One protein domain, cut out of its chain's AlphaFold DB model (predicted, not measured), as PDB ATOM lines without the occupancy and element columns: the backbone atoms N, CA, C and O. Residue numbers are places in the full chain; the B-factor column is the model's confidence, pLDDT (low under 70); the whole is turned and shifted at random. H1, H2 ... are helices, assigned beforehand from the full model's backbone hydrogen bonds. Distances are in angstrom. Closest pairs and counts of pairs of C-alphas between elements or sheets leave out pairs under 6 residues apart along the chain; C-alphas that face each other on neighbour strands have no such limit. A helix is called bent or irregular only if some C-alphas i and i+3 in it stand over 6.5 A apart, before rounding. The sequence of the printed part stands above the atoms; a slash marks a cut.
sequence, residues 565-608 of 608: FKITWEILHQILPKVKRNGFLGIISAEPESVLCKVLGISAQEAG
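What this domain is: This is residues 565 to 608 of the 608 residues of the protein "uncharacterized protein LOC110071592" of Pogona vitticeps (central bearded dragon) (UniProt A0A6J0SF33). Two helices cross at a steep tilt, H1 and the longer H2, and one long loop, residues 576 to 594, swings from the end of H1 past H2 and folds back to the start of H2. At that far turn residues 590 to 595, of which 595 belongs to H2, stick out free. The printed part has 44 residues, with two named helices in the order H1, H2 and no named strand; its class is all helix. It is compact, with a radius of gyration of the C-alphas of 10.3 A, and spans 28 by 20 by 16 A.

How they stand to each other: Start with H1, residues 565 to 575, and compare it with H2, residues 595 to 607. They touch, and at their closest you will find the C-alphas of Thr 568 and Leu 600 5.5 A apart. Their lines stand at a steep tilt of 53 degrees, and they run the same way. In H2 every O i to N i+4 pair is within hydrogen-bond range; in H1, 6 of 7 are.

Where its parts are: Find C-alpha 565 at (35.500, 16.862, -50.665); from there H1 runs 14.3 A to C-alpha 575 at (48.015, 20.308, -44.586). H1 is neither bent nor irregular, but only just: C-alphas 572 and 575 are 6.4 A apart. Go on to C-alpha 595, where H2 begins, and follow it 18.1 A to C-alpha 607 at (42.776, 7.087, -45.026).

The domain as a whole: Look at Lys 580 and Glu 591 for the two C-alphas farthest apart, 28.4 A. The link from H1 to H2 is long, with 19 residues. The printed part has no cut and ends at Gly 608, the chain's last residue. The mean pLDDT of the printed part is 83.5; look for values under 70 at residues 579 to 583 and at residue 608.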
ATOM      1  N   PHE A 565      34.519  17.907 -50.373       90.06
ATOM      2  CA  PHE A 565      35.500  16.862 -50.665       90.06
ATOM      3  C   PHE A 565      36.867  17.454 -50.993       90.06
ATOM      4  O   PHE A 565      37.887  16.910 -50.569       90.06
ATOM      5  N   LYS A 566      36.910  18.582 -51.712       90.19
ATOM      6  CA  LYS A 566      38.170  19.245 -52.053       90.19
ATOM      7  C   LYS A 566      38.879  19.786 -50.812       90.19
ATOM      8  O   LYS A 566      40.076  19.550 -50.668       90.19
ATOM      9  N   ILE A 567      38.145  20.434 -49.905       91.81
ATOM     10  CA  ILE A 567      38.659  20.907 -48.612       91.81
ATOM     11  C   ILE A 567      39.138  19.728 -47.767       91.81
ATOM     12  O   ILE A 567      40.252  19.754 -47.250       91.81
ATOM     13  N   THR A 568      38.334  18.667 -47.673       91.31
ATOM     14  CA  THR A 568      38.700  17.456 -46.926       91.31
ATOM     15  C   THR A 568      39.996  16.840 -47.447       91.31
ATOM     16  O   THR A 568      40.890  16.522 -46.665       91.31
ATOM     17  N   TRP A 569      40.134  16.720 -48.768       90.00
ATOM     18  CA  TRP A 569      41.347  16.204 -49.394       90.00
ATOM     19  C   TRP A 569      42.570  17.080 -49.099       90.00
ATOM     20  O   TRP A 569      43.630  16.554 -48.765       90.00
ATOM     21  N   GLU A 570      42.423  18.405 -49.181       92.00
ATOM     22  CA  GLU A 570      43.505  19.352 -48.890       92.00
ATOM     23  C   GLU A 570      43.965  19.238 -47.429       92.00
ATOM     24  O   GLU A 570      45.160  19.112 -47.156       92.00
ATOM     25  N   ILE A 571      43.018  19.185 -46.486       90.00
ATOM     26  CA  ILE A 571      43.309  19.019 -45.059       90.00
ATOM     27  C   ILE A 571      44.058  17.705 -44.814       90.00
ATOM     28  O   ILE A 571      45.132  17.720 -44.216       90.00
ATOM     29  N   LEU A 572      43.521  16.577 -45.287       87.25
ATOM     30  CA  LEU A 572      44.062  15.250 -44.980       87.25
ATOM     31  C   LEU A 572      45.401  14.960 -45.668       87.25
ATOM     32  O   LEU A 572      46.241  14.271 -45.089       87.25
ATOM     33  N   HIS A 573      45.611  15.456 -46.890       85.56
ATOM     34  CA  HIS A 573      46.771  15.069 -47.699       85.56
ATOM     35  C   HIS A 573      47.849  16.143 -47.852       85.56
ATOM     36  O   HIS A 573      49.001  15.776 -48.096       85.56
ATOM     37  N   GLN A 574      47.504  17.429 -47.745       87.00
ATOM     38  CA  GLN A 574      48.448  18.533 -47.966       87.00
ATOM     39  C   GLN A 574      48.806  19.259 -46.670       87.00
ATOM     40  O   GLN A 574      49.975  19.580 -46.455       87.00
ATOM     41  N   ILE A 575      47.820  19.512 -45.804       87.44
ATOM     42  CA  ILE A 575      48.015  20.308 -44.586       87.44
ATOM     43  C   ILE A 575      48.460  19.433 -43.414       87.44
ATOM     44  O   ILE A 575      49.427  19.766 -42.724       87.44
ATOM     45  N   LEU A 576      47.761  18.324 -43.157       83.50
ATOM     46  CA  LEU A 576      48.099  17.459 -42.036       83.50
ATOM     47  C   LEU A 576      49.438  16.744 -42.284       83.50
ATOM     48  O   LEU A 576      49.705  16.253 -43.386       83.50
ATOM     49  N   PRO A 577      50.301  16.644 -41.259       76.44
ATOM     50  CA  PRO A 577      51.539  15.894 -41.377       76.44
ATOM     51  C   PRO A 577      51.219  14.427 -41.672       76.44
ATOM     52  O   PRO A 577      50.288  13.868 -41.100       76.44
ATOM     53  N   LYS A 578      52.017  13.784 -42.535       70.56
ATOM     54  CA  LYS A 578      51.860  12.357 -42.854       70.56
ATOM     55  C   LYS A 578      51.959  11.527 -41.572       70.56
ATOM     56  O   LYS A 578      53.055  11.293 -41.059       70.56
ATOM     57  N   VAL A 579      50.815  11.104 -41.048       59.38
ATOM     58  CA  VAL A 579      50.747  10.335 -39.809       59.38
ATOM     59  C   VAL A 579      51.216   8.904 -40.090       59.38
ATOM     60  O   VAL A 579      50.922   8.324 -41.136       59.38
ATOM     61  N   LYS A 580      51.996   8.319 -39.175       57.56
ATOM     62  CA  LYS A 580      52.268   6.875 -39.199       57.56
ATOM     63  C   LYS A 580      50.959   6.156 -38.855       57.56
ATOM     64  O   LYS A 580      50.309   6.577 -37.908       57.56
ATOM     65  N   ARG A 581      50.604   5.096 -39.597       56.25
ATOM     66  CA  ARG A 581      49.399   4.262 -39.376       56.25
ATOM     67  C   ARG A 581      49.057   4.139 -37.879       56.25
ATOM     68  O   ARG A 581      49.943   3.744 -37.115       56.25
ATOM     69  N   ASN A 582      47.801   4.440 -37.515       60.97
ATOM     70  CA  ASN A 582      47.213   4.468 -36.156       60.97
ATOM     71  C   ASN A 582      47.252   5.822 -35.405       60.97
ATOM     72  O   ASN A 582      47.427   5.845 -34.185       60.97
ATOM     73  N   GLY A 583      47.086   6.950 -36.099       68.62
ATOM     74  CA  GLY A 583      46.849   8.246 -35.447       68.62
ATOM     75  C   GLY A 583      45.379   8.470 -35.082       68.62
ATOM     76  O   GLY A 583      44.493   7.902 -35.709       68.62
ATOM     77  N   PHE A 584      45.104   9.325 -34.094       76.31
ATOM     78  CA  PHE A 584      43.749   9.822 -33.828       76.31
ATOM     79  C   PHE A 584      43.597  11.229 -34.413       76.31
ATOM     80  O   PHE A 584      44.407  12.107 -34.110       76.31
ATOM     81  N   LEU A 585      42.551  11.455 -35.214       82.25
ATOM     82  CA  LEU A 585      42.146  12.788 -35.659       82.25
ATOM     83  C   LEU A 585      41.033  13.312 -34.743       82.25
ATOM     84  O   LEU A 585      39.944  12.743 -34.695       82.25
ATOM     85  N   GLY A 586      41.306  14.397 -34.020       87.12
ATOM     86  CA  GLY A 586      40.289  15.135 -33.273       87.12
ATOM     87  C   GLY A 586      39.739  16.285 -34.113       87.12
ATOM     88  O   GLY A 586      40.502  17.167 -34.497       87.12
ATOM     89  N   ILE A 587      38.432  16.288 -34.381       88.38
ATOM     90  CA  ILE A 587      37.739  17.394 -35.054       88.38
ATOM     91  C   ILE A 587      37.041  18.229 -33.980       88.38
ATOM     92  O   ILE A 587      36.171  17.725 -33.272       88.38
ATOM     93  N   ILE A 588      37.431  19.496 -33.850       89.69
ATOM     94  CA  ILE A 588      36.791  20.456 -32.947       89.69
ATOM     95  C   ILE A 588      35.971  21.404 -33.814       89.69
ATOM     96  O   ILE A 588      36.525  22.107 -34.654       89.69
ATOM     97  N   SER A 589      34.657  21.406 -33.617       88.12
ATOM     98  CA  SER A 589      33.719  22.257 -34.347       88.12
ATOM     99  C   SER A 589      32.635  22.746 -33.395       88.12
ATOM    100  O   SER A 589      32.221  22.001 -32.506       88.12
ATOM    101  N   ALA A 590      32.167  23.978 -33.599       87.88
ATOM    102  CA  ALA A 590      30.948  24.469 -32.956       87.88
ATOM    103  C   ALA A 590      29.703  23.705 -33.451       87.88
ATOM    104  O   ALA A 590      28.735  23.581 -32.712       87.88
ATOM    105  N   GLU A 591      29.783  23.116 -34.653       87.44
ATOM    106  CA  GLU A 591      28.733  22.330 -35.307       87.44
ATOM    107  C   GLU A 591      29.248  20.919 -35.682       87.44
ATOM    108  O   GLU A 591      29.599  20.661 -36.846       87.44
ATOM    109  N   PRO A 592      29.339  19.976 -34.720       86.25
ATOM    110  CA  PRO A 592      29.872  18.627 -34.954       86.25
ATOM    111  C   PRO A 592      29.068  17.803 -35.968       86.25
ATOM    112  O   PRO A 592      29.611  16.918 -36.626       86.25
ATOM    113  N   GLU A 593      27.778  18.107 -36.121       88.75
ATOM    114  CA  GLU A 593      26.864  17.406 -37.029       88.75
ATOM    115  C   GLU A 593      26.890  17.929 -38.473       88.75
ATOM    116  O   GLU A 593      26.197  17.377 -39.340       88.75
ATOM    117  N   SER A 594      27.691  18.965 -38.746       87.62
ATOM    118  CA  SER A 594      27.832  19.560 -40.076       87.62
ATOM    119  C   SER A 594      28.317  18.551 -41.124       87.62
ATOM    120  O   SER A 594      29.057  17.602 -40.837       87.62
ATOM    121  N   VAL A 595      27.920  18.769 -42.383       87.38
ATOM    122  CA  VAL A 595      28.285  17.879 -43.499       87.38
ATOM    123  C   VAL A 595      29.804  17.801 -43.659       87.38
ATOM    124  O   VAL A 595      30.336  16.711 -43.847       87.38
ATOM    125  N   LEU A 596      30.519  18.920 -43.502       88.69
ATOM    126  CA  LEU A 596      31.980  18.942 -43.578       88.69
ATOM    127  C   LEU A 596      32.632  18.064 -42.499       88.69
ATOM    128  O   LEU A 596      33.532  17.292 -42.820       88.69
ATOM    129  N   CYS A 597      32.156  18.121 -41.247       90.38
ATOM    130  CA  CYS A 597      32.677  17.272 -40.167       90.38
ATOM    131  C   CYS A 597      32.472  15.783 -40.468       90.38
ATOM    132  O   CYS A 597      33.374  14.975 -40.243       90.38
ATOM    133  N   LYS A 598      31.318  15.422 -41.041       90.88
ATOM    134  CA  LYS A 598      31.019  14.044 -41.461       90.88
ATOM    135  C   LYS A 598      31.923  13.589 -42.606       90.88
ATOM    136  O   LYS A 598      32.489  12.501 -42.526       90.88
ATOM    137  N   VAL A 599      32.101  14.421 -43.637       90.75
ATOM    138  CA  VAL A 599      32.985  14.115 -44.776       90.75
ATOM    139  C   VAL A 599      34.434  13.959 -44.307       90.75
ATOM    140  O   VAL A 599      35.070  12.971 -44.673       90.75
ATOM    141  N   LEU A 600      34.931  14.858 -43.449       90.44
ATOM    142  CA  LEU A 600      36.264  14.774 -42.839       90.44
ATOM    143  C   LEU A 600      36.438  13.498 -42.013       90.44
ATOM    144  O   LEU A 600      37.420  12.785 -42.200       90.44
ATOM    145  N   GLY A 601      35.489  13.195 -41.122       90.19
ATOM    146  CA  GLY A 601      35.560  12.033 -40.238       90.19
ATOM    147  C   GLY A 601      35.585  10.709 -41.000       90.19
ATOM    148  O   GLY A 601      36.445   9.871 -40.742       90.19
ATOM    149  N   ILE A 602      34.689  10.542 -41.977       89.56
ATOM    150  CA  ILE A 602      34.623   9.325 -42.803       89.56
ATOM    151  C   ILE A 602      35.868   9.215 -43.692       89.56
ATOM    152  O   ILE A 602      36.476   8.153 -43.775       89.56
ATOM    153  N   SER A 603      36.291  10.317 -44.317       88.75
ATOM    154  CA  SER A 603      37.468  10.312 -45.198       88.75
ATOM    155  C   SER A 603      38.763  10.031 -44.434       88.75
ATOM    156  O   SER A 603      39.643   9.352 -44.954       88.75
ATOM    157  N   ALA A 604      38.879  10.510 -43.190       86.00
ATOM    158  CA  ALA A 604      39.999  10.185 -42.313       86.00
ATOM    159  C   ALA A 604      40.010   8.696 -41.937       86.00
ATOM    160  O   ALA A 604      41.057   8.067 -42.024       86.00
ATOM    161  N   GLN A 605      38.854   8.114 -41.587       85.19
ATOM    162  CA  GLN A 605      38.745   6.680 -41.273       85.19
ATOM    163  C   GLN A 605      39.202   5.789 -42.434       85.19
ATOM    164  O   GLN A 605      39.893   4.796 -42.208       85.19
ATOM    165  N   GLU A 606      38.854   6.156 -43.666       82.88
ATOM    166  CA  GLU A 606      39.287   5.442 -44.874       82.88
ATOM    167  C   GLU A 606      40.784   5.639 -45.179       82.88
ATOM    168  O   GLU A 606      41.433   4.752 -45.738       82.88
ATOM    169  N   ALA A 607      41.362   6.785 -44.805       77.19
ATOM    170  CA  ALA A 607      42.776   7.087 -45.026       77.19
ATOM    171  C   ALA A 607      43.735   6.378 -44.037       77.19
ATOM    172  O   ALA A 607      44.925   6.248 -44.352       77.19
ATOM    173  N   GLY A 608      43.228   5.876 -42.902       69.12
ATOM    174  CA  GLY A 608      43.980   5.162 -41.853       69.12
ATOM    175  C   GLY A 608      44.497   6.066 -40.740       69.12
ATOM    176  O   GLY A 608      45.543   5.697 -40.139       69.12
TER     177      GLY A 608